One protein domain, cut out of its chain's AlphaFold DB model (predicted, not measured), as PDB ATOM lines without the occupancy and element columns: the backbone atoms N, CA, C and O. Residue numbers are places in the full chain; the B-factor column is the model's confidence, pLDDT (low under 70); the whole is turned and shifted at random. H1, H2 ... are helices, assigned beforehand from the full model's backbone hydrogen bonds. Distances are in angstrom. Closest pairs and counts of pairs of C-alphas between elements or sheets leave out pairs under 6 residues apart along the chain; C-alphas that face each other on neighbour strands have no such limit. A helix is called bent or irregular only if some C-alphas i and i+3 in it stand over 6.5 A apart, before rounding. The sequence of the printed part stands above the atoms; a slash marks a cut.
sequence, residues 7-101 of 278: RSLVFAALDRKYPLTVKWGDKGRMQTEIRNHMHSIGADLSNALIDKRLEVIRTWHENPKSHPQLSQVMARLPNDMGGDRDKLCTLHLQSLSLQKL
ATOM      1  N   ARG A   7     -37.071  33.784   2.127       40.78
ATOM      2  CA  ARG A   7     -36.629  32.609   2.896       40.78
ATOM      3  C   ARG A   7     -37.269  31.310   2.419       40.78
ATOM      4  O   ARG A   7     -36.641  30.285   2.571       40.78
ATOM      5  N   SER A   8     -38.460  31.324   1.827       44.09
ATOM      6  CA  SER A   8     -39.101  30.098   1.341       44.09
ATOM      7  C   SER A   8     -38.781  29.787  -0.115       44.09
ATOM      8  O   SER A   8     -38.951  28.648  -0.510       44.09
ATOM      9  N   LEU A   9     -38.315  30.742  -0.931       39.66
ATOM     10  CA  LEU A   9     -38.211  30.540  -2.387       39.66
ATOM     11  C   LEU A   9     -36.799  30.185  -2.872       39.66
ATOM     12  O   LEU A   9     -36.655  29.307  -3.718       39.66
ATOM     13  N   VAL A  10     -35.759  30.807  -2.302       45.75
ATOM     14  CA  VAL A  10     -34.371  30.335  -2.488       45.75
ATOM     15  C   VAL A  10     -34.207  28.967  -1.822       45.75
ATOM     16  O   VAL A  10     -33.559  28.084  -2.376       45.75
ATOM     17  N   PHE A  11     -34.888  28.763  -0.689       43.69
ATOM     18  CA  PHE A  11     -35.038  27.447  -0.084       43.69
ATOM     19  C   PHE A  11     -35.882  26.511  -0.953       43.69
ATOM     20  O   PHE A  11     -35.396  25.433  -1.211       43.69
ATOM     21  N   ALA A  12     -37.040  26.884  -1.513       40.38
ATOM     22  CA  ALA A  12     -37.837  25.968  -2.350       40.38
ATOM     23  C   ALA A  12     -37.119  25.511  -3.631       40.38
ATOM     24  O   ALA A  12     -37.313  24.374  -4.050       40.38
ATOM     25  N   ALA A  13     -36.283  26.356  -4.243       42.25
ATOM     26  CA  ALA A  13     -35.485  25.969  -5.410       42.25
ATOM     27  C   ALA A  13     -34.348  24.989  -5.053       42.25
ATOM     28  O   ALA A  13     -34.009  24.121  -5.855       42.25
ATOM     29  N   LEU A  14     -33.785  25.096  -3.844       41.72
ATOM     30  CA  LEU A  14     -32.782  24.162  -3.323       41.72
ATOM     31  C   LEU A  14     -33.422  22.900  -2.702       41.72
ATOM     32  O   LEU A  14     -32.870  21.814  -2.838       41.72
ATOM     33  N   ASP A  15     -34.613  23.024  -2.114       38.47
ATOM     34  CA  ASP A  15     -35.347  21.998  -1.358       38.47
ATOM     35  C   ASP A  15     -36.161  21.060  -2.269       38.47
ATOM     36  O   ASP A  15     -36.241  19.861  -2.015       38.47
ATOM     37  N   ARG A  16     -36.675  21.550  -3.414       42.97
ATOM     38  CA  ARG A  16     -37.312  20.682  -4.433       42.97
ATOM     39  C   ARG A  16     -36.341  19.710  -5.093       42.97
ATOM     40  O   ARG A  16     -36.781  18.672  -5.580       42.97
ATOM     41  N   LYS A  17     -35.051  20.052  -5.146       41.56
ATOM     42  CA  LYS A  17     -34.007  19.172  -5.686       41.56
ATOM     43  C   LYS A  17     -33.288  18.392  -4.579       41.56
ATOM     44  O   LYS A  17     -32.813  17.294  -4.851       41.56
ATOM     45  N   TYR A  18     -33.269  18.899  -3.338       38.78
ATOM     46  CA  TYR A  18     -32.587  18.269  -2.203       38.78
ATOM     47  C   TYR A  18     -33.332  18.511  -0.877       38.78
ATOM     48  O   TYR A  18     -33.255  19.619  -0.356       38.78
ATOM     49  N   PRO A  19     -33.989  17.499  -0.277       34.28
ATOM     50  CA  PRO A  19     -34.744  17.691   0.958       34.28
ATOM     51  C   PRO A  19     -33.858  18.222   2.098       34.28
ATOM     52  O   PRO A  19     -32.759  17.717   2.337       34.28
ATOM     53  N   LEU A  20     -34.387  19.219   2.811       36.47
ATOM     54  CA  LEU A  20     -33.868  20.013   3.938       36.47
ATOM     55  C   LEU A  20     -33.245  19.280   5.152       36.47
ATOM     56  O   LEU A  20     -33.024  19.891   6.197       36.47
ATOM     57  N   THR A  21     -32.899  17.998   5.062       40.59
ATOM     58  CA  THR A  21     -32.184  17.283   6.137       40.59
ATOM     59  C   THR A  21     -30.672  17.520   6.127       40.59
ATOM     60  O   THR A  21     -29.968  17.061   7.031       40.59
ATOM     61  N   VAL A  22     -30.143  18.268   5.152       45.03
ATOM     62  CA  VAL A  22     -28.720  18.628   5.117       45.03
ATOM     63  C   VAL A  22     -28.449  19.709   6.157       45.03
ATOM     64  O   VAL A  22     -28.650  20.900   5.923       45.03
ATOM     65  N   LYS A  23     -27.970  19.294   7.331       54.66
ATOM     66  CA  LYS A  23     -27.375  20.216   8.301       54.66
ATOM     67  C   LYS A  23     -26.298  21.038   7.583       54.66
ATOM     68  O   LYS A  23     -25.417  20.467   6.946       54.66
ATOM     69  N   TRP A  24     -26.311  22.361   7.764       54.97
ATOM     70  CA  TRP A  24     -25.284  23.295   7.266       54.97
ATOM     71  C   TRP A  24     -23.839  22.952   7.699       54.97
ATOM     72  O   TRP A  24     -22.899  23.620   7.279       54.97
ATOM     73  N   GLY A  25     -23.652  21.912   8.519       62.22
ATOM     74  CA  GLY A  25     -22.353  21.379   8.916       62.22
ATOM     75  C   GLY A  25     -21.600  20.619   7.820       62.22
ATOM     76  O   GLY A  25     -20.389  20.473   7.945       62.22
ATOM     77  N   ASP A  26     -22.250  20.175   6.736       78.25
ATOM     78  CA  ASP A  26     -21.545  19.466   5.657       78.25
ATOM     79  C   ASP A  26     -21.066  20.426   4.554       78.25
ATOM     80  O   ASP A  26     -21.666  20.569   3.482       78.25
ATOM     81  N   LYS A  27     -19.953  21.113   4.845       78.31
ATOM     82  CA  LYS A  27     -19.266  22.010   3.902       78.31
ATOM     83  C   LYS A  27     -18.934  21.296   2.580       78.31
ATOM     84  O   LYS A  27     -19.062  21.908   1.521       78.31
ATOM     85  N   GLY A  28     -18.543  20.020   2.628       80.25
ATOM     86  CA  GLY A  28     -18.107  19.252   1.458       80.25
ATOM     87  C   GLY A  28     -19.242  18.978   0.472       80.25
ATOM     88  O   GLY A  28     -19.084  19.160  -0.741       80.25
ATOM     89  N   ARG A  29     -20.428  18.633   0.984       81.00
ATOM     90  CA  ARG A  29     -21.623  18.462   0.147       81.00
ATOM     91  C   ARG A  29     -22.051  19.770  -0.514       81.00
ATOM     92  O   ARG A  29     -22.325  19.794  -1.710       81.00
ATOM     93  N   MET A  30     -22.040  20.872   0.235       75.25
ATOM     94  CA  MET A  30     -22.414  22.195  -0.282       75.25
ATOM     95  C   MET A  30     -21.456  22.690  -1.376       75.25
ATOM     96  O   MET A  30     -21.895  23.213  -2.400       75.25
ATOM     97  N   GLN A  31     -20.149  22.481  -1.192       77.06
ATOM     98  CA  GLN A  31     -19.143  22.776  -2.214       77.06
ATOM     99  C   GLN A  31     -19.369  21.965  -3.491       77.06
ATOM    100  O   GLN A  31     -19.317  22.525  -4.584       77.06
ATOM    101  N   THR A  32     -19.631  20.661  -3.357       80.25
ATOM    102  CA  THR A  32     -19.889  19.766  -4.495       80.25
ATOM    103  C   THR A  32     -21.121  20.213  -5.275       80.25
ATOM    104  O   THR A  32     -21.108  20.240  -6.501       80.25
ATOM    105  N   GLU A  33     -22.158  20.661  -4.574       76.25
ATOM    106  CA  GLU A  33     -23.397  21.093  -5.210       76.25
ATOM    107  C   GLU A  33     -23.252  22.431  -5.942       76.25
ATOM    108  O   GLU A  33     -23.697  22.580  -7.082       76.25
ATOM    109  N   ILE A  34     -22.557  23.397  -5.333       77.38
ATOM    110  CA  ILE A  34     -22.216  24.656  -6.008       77.38
ATOM    111  C   ILE A  34     -21.329  24.379  -7.219       77.38
ATOM    112  O   ILE A  34     -21.548  24.982  -8.269       77.38
ATOM    113  N   ARG A  35     -20.371  23.451  -7.103       79.38
ATOM    114  CA  ARG A  35     -19.524  23.019  -8.218       79.38
ATOM    115  C   ARG A  35     -20.377  22.475  -9.361       79.38
ATOM    116  O   ARG A  35     -20.254  22.971 -10.472       79.38
ATOM    117  N   ASN A  36     -21.294  21.549  -9.084       78.25
ATOM    118  CA  ASN A  36     -22.182  20.957 -10.089       78.25
ATOM    119  C   ASN A  36     -23.079  22.002 -10.767       78.25
ATOM    120  O   ASN A  36     -23.217  22.013 -11.989       78.25
ATOM    121  N   HIS A  37     -23.665  22.918  -9.989       77.12
ATOM    122  CA  HIS A  37     -24.483  23.996 -10.540       77.12
ATOM    123  C   HIS A  37     -23.660  24.947 -11.424       77.12
ATOM    124  O   HIS A  37     -24.124  25.356 -12.486       77.12
ATOM    125  N   MET A  38     -22.429  25.267 -11.031       74.12
ATOM    126  CA  MET A  38     -21.547  26.143 -11.807       74.12
ATOM    127  C   MET A  38     -21.035  25.483 -13.082       74.12
ATOM    128  O   MET A  38     -21.090  26.089 -14.149       74.12
ATOM    129  N   HIS A  39     -20.693  24.202 -13.005       76.00
ATOM    130  CA  HIS A  39     -20.362  23.401 -14.177       76.00
ATOM    131  C   HIS A  39     -21.550  23.329 -15.155       76.00
ATOM    132  O   HIS A  39     -21.371  23.441 -16.363       76.00
ATOM    133  N   SER A  40     -22.791  23.256 -14.648       67.31
ATOM    134  CA  SER A  40     -23.999  23.249 -15.493       67.31
ATOM    135  C   SER A  40     -24.243  24.547 -16.274       67.31
ATOM    136  O   SER A  40     -24.915  24.510 -17.302       67.31
ATOM    137  N   ILE A  41     -23.686  25.675 -15.819       65.25
ATOM    138  CA  ILE A  41     -23.744  26.961 -16.532       65.25
ATOM    139  C   ILE A  41     -22.454  27.264 -17.313       65.25
ATOM    140  O   ILE A  41     -22.250  28.401 -17.734       65.25
ATOM    141  N   GLY A  42     -21.576  26.268 -17.492       69.88
ATOM    142  CA  GLY A  42     -20.307  26.405 -18.215       69.88
ATOM    143  C   GLY A  42     -19.253  27.237 -17.478       69.88
ATOM    144  O   GLY A  42     -18.305  27.718 -18.096       69.88
ATOM    145  N   ALA A  43     -19.421  27.443 -16.170       71.81
ATOM    146  CA  ALA A  43     -18.467  28.169 -15.350       71.81
ATOM    147  C   ALA A  43     -17.576  27.182 -14.591       71.81
ATOM    148  O   ALA A  43     -17.974  26.635 -13.561       71.81
ATOM    149  N   ASP A  44     -16.342  27.013 -15.060       75.94
ATOM    150  CA  ASP A  44     -15.285  26.451 -14.227       75.94
ATOM    151  C   ASP A  44     -14.827  27.514 -13.236       75.94
ATOM    152  O   ASP A  44     -14.324  28.579 -13.610       75.94
ATOM    153  N   LEU A  45     -15.083  27.236 -11.958       75.56
ATOM    154  CA  LEU A  45     -14.667  28.066 -10.841       75.56
ATOM    155  C   LEU A  45     -13.638  27.304 -10.020       75.56
ATOM    156  O   LEU A  45     -13.815  26.124  -9.712       75.56
ATOM    157  N   SER A  46     -12.591  28.006  -9.600       82.69
ATOM    158  CA  SER A  46     -11.650  27.462  -8.628       82.69
ATOM    159  C   SER A  46     -12.357  27.141  -7.299       82.69
ATOM    160  O   SER A  46     -13.327  27.795  -6.903       82.69
ATOM    161  N   ASN A  47     -11.848  26.148  -6.560       80.62
ATOM    162  CA  ASN A  47     -12.376  25.806  -5.229       80.62
ATOM    163  C   ASN A  47     -12.350  27.009  -4.264       80.62
ATOM    164  O   ASN A  47     -13.246  27.149  -3.434       80.62
ATOM    165  N   ALA A  48     -11.372  27.909  -4.419       76.81
ATOM    166  CA  ALA A  48     -11.284  29.156  -3.660       76.81
ATOM    167  C   ALA A  48     -12.505  30.067  -3.888       76.81
ATOM    168  O   ALA A  48     -13.022  30.675  -2.950       76.81
ATOM    169  N   LEU A  49     -13.017  30.114  -5.120       78.06
ATOM    170  CA  LEU A  49     -14.186  30.911  -5.472       78.06
ATOM    171  C   LEU A  49     -15.485  30.320  -4.922       78.06
ATOM    172  O   LEU A  49     -16.360  31.052  -4.456       78.06
ATOM    173  N   ILE A  50     -15.596  28.989  -4.949       81.50
ATOM    174  CA  ILE A  50     -16.719  28.258  -4.347       81.50
ATOM    175  C   ILE A  50     -16.771  28.549  -2.844       81.50
ATOM    176  O   ILE A  50     -17.837  28.875  -2.317       81.50
ATOM    177  N   ASP A  51     -15.622  28.513  -2.169       81.00
ATOM    178  CA  ASP A  51     -15.519  28.831  -0.747       81.00
ATOM    179  C   ASP A  51     -15.902  30.276  -0.431       81.00
ATOM    180  O   ASP A  51     -16.667  30.520   0.504       81.00
ATOM    181  N   LYS A  52     -15.461  31.240  -1.245       80.06
ATOM    182  CA  LYS A  52     -15.857  32.640  -1.061       80.06
ATOM    183  C   LYS A  52     -17.340  32.871  -1.311       80.06
ATOM    184  O   LYS A  52     -17.973  33.636  -0.585       80.06
ATOM    185  N   ARG A  53     -17.932  32.178  -2.282       78.31
ATOM    186  CA  ARG A  53     -19.377  32.243  -2.513       78.31
ATOM    187  C   ARG A  53     -20.164  31.655  -1.343       78.31
ATOM    188  O   ARG A  53     -21.157  32.251  -0.934       78.31
ATOM    189  N   LEU A  54     -19.709  30.537  -0.779       81.69
ATOM    190  CA  LEU A  54     -20.290  29.962   0.437       81.69
ATOM    191  C   LEU A  54     -20.194  30.918   1.625       81.69
ATOM    192  O   LEU A  54     -21.150  31.037   2.384       81.69
ATOM    193  N   GLU A  55     -19.075  31.626   1.768       82.81
ATOM    194  CA  GLU A  55     -18.897  32.632   2.814       82.81
ATOM    195  C   GLU A  55     -19.900  33.784   2.659       82.81
ATOM    196  O   GLU A  55     -20.573  34.137   3.624       82.81
ATOM    197  N   VAL A  56     -20.102  34.304   1.443       80.38
ATOM    198  CA  VAL A  56     -21.117  35.340   1.170       80.38
ATOM    199  C   VAL A  56     -22.526  34.842   1.500       80.38
ATOM    200  O   VAL A  56     -23.268  35.534   2.197       80.38
ATOM    201  N   ILE A  57     -22.880  33.628   1.063       80.44
ATOM    202  CA  ILE A  57     -24.183  33.008   1.358       80.44
ATOM    203  C   ILE A  57     -24.374  32.840   2.870       80.44
ATOM    204  O   ILE A  57     -25.444  33.149   3.394       80.44
ATOM    205  N   ARG A  58     -23.337  32.393   3.586       82.00
ATOM    206  CA  ARG A  58     -23.362  32.243   5.044       82.00
ATOM    207  C   ARG A  58     -23.551  33.588   5.739       82.00
ATOM    208  O   ARG A  58     -24.423  33.704   6.591       82.00
ATOM    209  N   THR A  59     -22.809  34.614   5.320       78.12
ATOM    210  CA  THR A  59     -22.919  35.963   5.900       78.12
ATOM    211  C   THR A  59     -24.333  36.527   5.707       78.12
ATOM    212  O   THR A  59     -24.897  37.127   6.618       78.12
ATOM    213  N   TRP A  60     -24.946  36.287   4.541       79.19
ATOM    214  CA  TRP A  60     -26.346  36.647   4.276       79.19
ATOM    215  C   TRP A  60     -27.335  35.874   5.147       79.19
ATOM    216  O   TRP A  60     -28.341  36.434   5.580       79.19
ATOM    217  N   HIS A  61     -27.069  34.592   5.395       75.75
ATOM    218  CA  HIS A  61     -27.916  33.759   6.241       75.75
ATOM    219  C   HIS A  61     -27.862  34.196   7.712       75.75
ATOM    220  O   HIS A  61     -28.895  34.250   8.380       75.75
ATOM    221  N   GLU A  62     -26.669  34.527   8.207       79.06
ATOM    222  CA  GLU A  62     -26.434  34.961   9.587       79.06
ATOM    223  C   GLU A  62     -26.981  36.365   9.856       79.06
ATOM    224  O   GLU A  62     -27.537  36.615  10.925       79.06
ATOM    225  N   ASN A  63     -26.891  37.274   8.882       81.12
ATOM    226  CA  ASN A  63     -27.409  38.628   9.028       81.12
ATOM    227  C   ASN A  63     -28.120  39.117   7.751       81.12
ATOM    228  O   ASN A  63     -27.556  39.880   6.965       81.12
ATOM    229  N   PRO A  64     -29.402  38.753   7.564       69.94
ATOM    230  CA  PRO A  64     -30.166  39.111   6.368       69.94
ATOM    231  C   PRO A  64     -30.461  40.613   6.248       69.94
ATOM    232  O   PRO A  64     -30.878  41.072   5.188       69.94
ATOM    233  N   LYS A  65     -30.272  41.389   7.327       76.75
ATOM    234  CA  LYS A  65     -30.431  42.852   7.313       76.75
ATOM    235  C   LYS A  65     -29.148  43.564   6.897       76.75
ATOM    236  O   LYS A  65     -29.221  44.648   6.325       76.75
ATOM    237  N   SER A  66     -27.983  42.967   7.148       71.38
ATOM    238  CA  SER A  66     -26.728  43.451   6.588       71.38
ATOM    239  C   SER A  66     -26.542  42.822   5.218       71.38
ATOM    240  O   SER A  66     -25.938  41.762   5.081       71.38
ATOM    241  N   HIS A  67     -27.069  43.468   4.185       68.62
ATOM    242  CA  HIS A  67     -26.622  43.163   2.836       68.62
ATOM    243  C   HIS A  67     -25.207  43.746   2.695       68.62
ATOM    244  O   HIS A  67     -25.087  44.972   2.609       68.62
ATOM    245  N   PRO A  68     -24.124  42.938   2.715       71.38
ATOM    246  CA  PRO A  68     -22.814  43.457   2.371       71.38
ATOM    247  C   PRO A  68     -22.934  44.043   0.969       71.38
ATOM    248  O   PRO A  68     -23.389  43.369   0.039       71.38
ATOM    249  N   GLN A  69     -22.592  45.323   0.836       78.69
ATOM    250  CA  GLN A  69     -22.586  45.953  -0.473       78.69
ATOM    251  C   GLN A  69     -21.639  45.175  -1.387       78.69
ATOM    252  O   GLN A  69     -20.610  44.672  -0.927       78.69
ATOM    253  N   LEU A  70     -21.963  45.087  -2.680       71.81
ATOM    254  CA  LEU A  70     -21.099  44.437  -3.670       71.81
ATOM    255  C   LEU A  70     -19.655  44.937  -3.543       71.81
ATOM    256  O   LEU A  70     -18.729  44.139  -3.548       71.81
ATOM    257  N   SER A  71     -19.469  46.236  -3.312       77.31
ATOM    258  CA  SER A  71     -18.167  46.850  -3.038       77.31
ATOM    259  C   SER A  71     -17.412  46.196  -1.871       77.31
ATOM    260  O   SER A  71     -16.222  45.937  -2.004       77.31
ATOM    261  N   GLN A  72     -18.079  45.862  -0.763       83.75
ATOM    262  CA  GLN A  72     -17.464  45.181   0.387       83.75
ATOM    263  C   GLN A  72     -17.115  43.725   0.089       83.75
ATOM    264  O   GLN A  72     -16.080  43.243   0.541       83.75
ATOM    265  N   VAL A  73     -17.960  43.020  -0.669       79.62
ATOM    266  CA  VAL A  73     -17.662  41.647  -1.094       79.62
ATOM    267  C   VAL A  73     -16.466  41.652  -2.045       79.62
ATOM    268  O   VAL A  73     -15.516  40.910  -1.828       79.62
ATOM    269  N   MET A  74     -16.465  42.550  -3.030       78.31
ATOM    270  CA  MET A  74     -15.394  42.698  -4.018       78.31
ATOM    271  C   MET A  74     -14.081  43.185  -3.401       78.31
ATOM    272  O   MET A  74     -13.019  42.787  -3.861       78.31
ATOM    273  N   ALA A  75     -14.132  44.003  -2.347       84.12
ATOM    274  CA  ALA A  75     -12.943  44.444  -1.621       84.12
ATOM    275  C   ALA A  75     -12.271  43.316  -0.818       84.12
ATOM    276  O   ALA A  75     -11.086  43.402  -0.517       84.12
ATOM    277  N   ARG A  76     -13.014  42.255  -0.466       82.19
ATOM    278  CA  ARG A  76     -12.485  41.069   0.235       82.19
ATOM    279  C   ARG A  76     -11.948  39.998  -0.715       82.19
ATOM    280  O   ARG A  76     -11.430  38.982  -0.251       82.19
ATOM    281  N   LEU A  77     -12.122  40.187  -2.019       79.75
ATOM    282  CA  LEU A  77     -11.649  39.262  -3.035       79.75
ATOM    283  C   LEU A  77     -10.196  39.593  -3.413       79.75
ATOM    284  O   LEU A  77      -9.889  40.767  -3.627       79.75
ATOM    285  N   PRO A  78      -9.304  38.589  -3.511       82.12
ATOM    286  CA  PRO A  78      -7.942  38.796  -3.986       82.12
ATOM    287  C   PRO A  78      -7.924  39.478  -5.362       82.12
ATOM    288  O   PRO A  78      -8.729  39.158  -6.243       82.12
ATOM    289  N   ASN A  79      -7.019  40.441  -5.549       82.31
ATOM    290  CA  ASN A  79      -6.907  41.195  -6.804       82.31
ATOM    291  C   ASN A  79      -6.356  40.350  -7.966       82.31
ATOM    292  O   ASN A  79      -6.497  40.747  -9.119       82.31
ATOM    293  N   ASP A  80      -5.755  39.196  -7.679       83.25
ATOM    294  CA  ASP A  80      -5.163  38.273  -8.652       83.25
ATOM    295  C   ASP A  80      -6.179  37.309  -9.294       83.25
ATOM    296  O   ASP A  80      -5.825  36.572 -10.209       83.25
ATOM    297  N   MET A  81      -7.458  37.344  -8.895       73.06
ATOM    298  CA  MET A  81      -8.484  36.426  -9.416       73.06
ATOM    299  C   MET A  81      -8.927  36.682 -10.870       73.06
ATOM    300  O   MET A  81      -9.832  36.004 -11.354       73.06
ATOM    301  N   GLY A  82      -8.313  37.634 -11.583       82.62
ATOM    302  CA  GLY A  82      -8.503  37.836 -13.026       82.62
ATOM    303  C   GLY A  82      -9.969  37.780 -13.485       82.62
ATOM    304  O   GLY A  82     -10.846  38.400 -12.881       82.62
ATOM    305  N   GLY A  83     -10.244  36.992 -14.532       81.31
ATOM    306  CA  GLY A  83     -11.578  36.842 -15.132       81.31
ATOM    307  C   GLY A  83     -12.650  36.212 -14.227       81.31
ATOM    308  O   GLY A  83     -13.838  36.315 -14.528       81.31
ATOM    309  N   ASP A  84     -12.284  35.604 -13.095       78.50
ATOM    310  CA  ASP A  84     -13.266  35.066 -12.143       78.50
ATOM    311  C   ASP A  84     -13.952  36.170 -11.331       78.50
ATOM    312  O   ASP A  84     -15.101  36.015 -10.906       78.50
ATOM    313  N   ARG A  85     -13.289  37.322 -11.177       81.38
ATOM    314  CA  ARG A  85     -13.857  38.509 -10.532       81.38
ATOM    315  C   ARG A  85     -15.052  39.059 -11.323       81.38
ATOM    316  O   ARG A  85     -16.081  39.381 -10.725       81.38
ATOM    317  N   ASP A  86     -14.965  39.063 -12.651       81.19
ATOM    318  CA  ASP A  86     -16.043  39.518 -13.541       81.19
ATOM    319  C   ASP A  86     -17.232  38.547 -13.559       81.19
ATOM    320  O   ASP A  86     -18.395  38.968 -13.531       81.19
ATOM    321  N   LYS A  87     -16.966  37.233 -13.511       79.44
ATOM    322  CA  LYS A  87     -18.015  36.208 -13.363       79.44
ATOM    323  C   LYS A  87     -18.777  36.375 -12.044       79.44
ATOM    324  O   LYS A  87     -20.005  36.277 -12.020       79.44
ATOM    325  N   LEU A  88     -18.072  36.677 -10.951       78.50
ATOM    326  CA  LEU A  88     -18.678  36.922  -9.638       78.50
ATOM    327  C   LEU A  88     -19.519  38.200  -9.617       78.50
ATOM    328  O   LEU A  88     -20.634  38.185  -9.091       78.50
ATOM    329  N   CYS A  89     -19.030  39.272 -10.244       79.06
ATOM    330  CA  CYS A  89     -19.807  40.487 -10.476       79.06
ATOM    331  C   CYS A  89     -21.089  40.189 -11.256       79.06
ATOM    332  O   CYS A  89     -22.166  40.611 -10.842       79.06
ATOM    333  N   THR A  90     -20.995  39.412 -12.334       78.69
ATOM    334  CA  THR A  90     -22.147  39.044 -13.170       78.69
ATOM    335  C   THR A  90     -23.186  38.252 -12.376       78.69
ATOM    336  O   THR A  90     -24.369  38.589 -12.393       78.69
ATOM    337  N   LEU A  91     -22.754  37.251 -11.604       77.50
ATOM    338  CA  LEU A  91     -23.638  36.459 -10.743       77.50
ATOM    339  C   LEU A  91     -24.296  37.302  -9.644       77.50
ATOM    340  O   LEU A  91     -25.481  37.125  -9.339       77.50
ATOM    341  N   HIS A  92     -23.552  38.231  -9.045       79.31
ATOM    342  CA  HIS A  92     -24.107  39.128  -8.039       79.31
ATOM    343  C   HIS A  92     -25.114  40.106  -8.652       79.31
ATOM    344  O   HIS A  92     -26.189  40.304  -8.091       79.31
ATOM    345  N   LEU A  93     -24.822  40.668  -9.826       77.69
ATOM    346  CA  LEU A  93     -25.738  41.547 -10.553       77.69
ATOM    347  C   LEU A  93     -27.011  40.814 -10.988       77.69
ATOM    348  O   LEU A  93     -28.101  41.367 -10.849       77.69
ATOM    349  N   GLN A  94     -26.911  39.559 -11.432       76.12
ATOM    350  CA  GLN A  94     -28.081  38.715 -11.693       76.12
ATOM    351  C   GLN A  94     -28.907  38.494 -10.420       76.12
ATOM    352  O   GLN A  94     -30.131  38.623 -10.446       76.12
ATOM    353  N   SER A  95     -28.247  38.243  -9.287       74.12
ATOM    354  CA  SER A  95     -28.914  38.061  -7.992       74.12
ATOM    355  C   SER A  95     -29.631  39.338  -7.532       74.12
ATOM    356  O   SER A  95     -30.778  39.274  -7.097       74.12
ATOM    357  N   LEU A  96     -29.006  40.510  -7.688       72.44
ATOM    358  CA  LEU A  96     -29.620  41.810  -7.386       72.44
ATOM    359  C   LEU A  96     -30.755  42.162  -8.355       72.44
ATOM    360  O   LEU A  96     -31.778  42.705  -7.940       72.44
ATOM    361  N   SER A  97     -30.603  41.843  -9.643       69.00
ATOM    362  CA  SER A  97     -31.657  42.033 -10.644       69.00
ATOM    363  C   SER A  97     -32.904  41.242 -10.257       69.00
ATOM    364  O   SER A  97     -34.009  41.774 -10.336       69.00
ATOM    365  N   LEU A  98     -32.725  40.022  -9.733       63.72
ATOM    366  CA  LEU A  98     -33.810  39.207  -9.190       63.72
ATOM    367  C   LEU A  98     -34.468  39.831  -7.950       63.72
ATOM    368  O   LEU A  98     -35.676  39.697  -7.792       63.72
ATOM    369  N   GLN A  99     -33.727  40.549  -7.104       65.75
ATOM    370  CA  GLN A  99     -34.278  41.182  -5.898       65.75
ATOM    371  C   GLN A  99     -35.209  42.365  -6.183       65.75
ATOM    372  O   GLN A  99     -36.147  42.581  -5.421       65.75
ATOM    373  N   LYS A 100     -34.978  43.118  -7.267       72.50
ATOM    374  CA  LYS A 100     -35.807  44.287  -7.624       72.50
ATOM    375  C   LYS A 100     -37.184  43.926  -8.180       72.50
ATOM    376  O   LYS A 100     -38.041  44.794  -8.282       72.50
ATOM    377  N   LEU A 101     -37.391  42.668  -8.554       70.69
ATOM    378  CA  LEU A 101     -38.668  42.208  -9.080       70.69
ATOM    379  C   LEU A 101     -39.665  41.996  -7.945       70.69
ATOM    380  O   LEU A 101     -39.324  41.490  -6.866       70.69
TER     381      LEU A 101
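This is residues 7 to 101 of the 278 residues of an uncharacterized protein of Peniophora sp. CBMAI 1063 (UniProt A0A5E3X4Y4). H3 is in the middle of a loosely joined group of helices: H2 crosses its first half steeply, while the long H5 and the short H4 lie near it with few contacts. H1 lies off by itself at one end, and residues 13 to 18, of which 13 to 15 belong to H1, stick out. The printed part has 95 residues, with five named helices in the order H1 to H5 and no named strand; the class is all helix. The whole is compact, with a radius of gyration of the C-alphas of 13.7 A and spans of 37 by 28 by 25 A.

H1, residues 7 to 15, begins at C-alpha 7 (-36.629, 32.609, 2.896) and is 11.5 A long; it is neither bent nor irregular, but only just: C-alphas 7 and 10 are 6.3 A apart. H2, residues 27 to 40, measures 20.0 A. H3, residues 47 to 62, measures 22.4 A and begins at C-alpha 47 (-12.376, 25.806, -5.229). H4 is residues 70 to 75, 8.4 A. H5, residues 82 to 99, measures 27.0 A and ends at C-alpha 99 (-34.278, 41.182, -5.898).

H1 is apart from the other four helices. H2, with residues 31 to 35 alone, touches residues 50 to 54 of H3; the closest C-alphas, of Gln 31 and Ile 50, are 6.4 A apart. Their steep tilt of 67 degrees, opposite ways, is only just short of about perpendicular. H3 is close to but not clearly touching H4, C-alphas of Val 56 and Val 73 closest at 7.5 A, and H5, Leu 49 and Asp 84 closest at 7.9 A. H4 and H5 form a helical hairpin at a shallow tilt of 23 degrees, opposite ways; they only just touch, with 3 pairs of C-alphas within 8 A, the closest Leu 70 and His 92 at 7.5 A, and H5 does so with residues 85 to 92 alone. Every O i to N i+4 pair is within hydrogen-bond range in H2, H3 and H4; H1 has 4 of 5 and H5 13 of 14.

The C-alphas farthest apart, of Pro 19 and Asp 80, are 37.3 A apart. The printed part has no cut; the link from H1 to H2 is long. Mean pLDDT of the printed part is 70.5, with 27 residues under 70, among them residues 7 to 25.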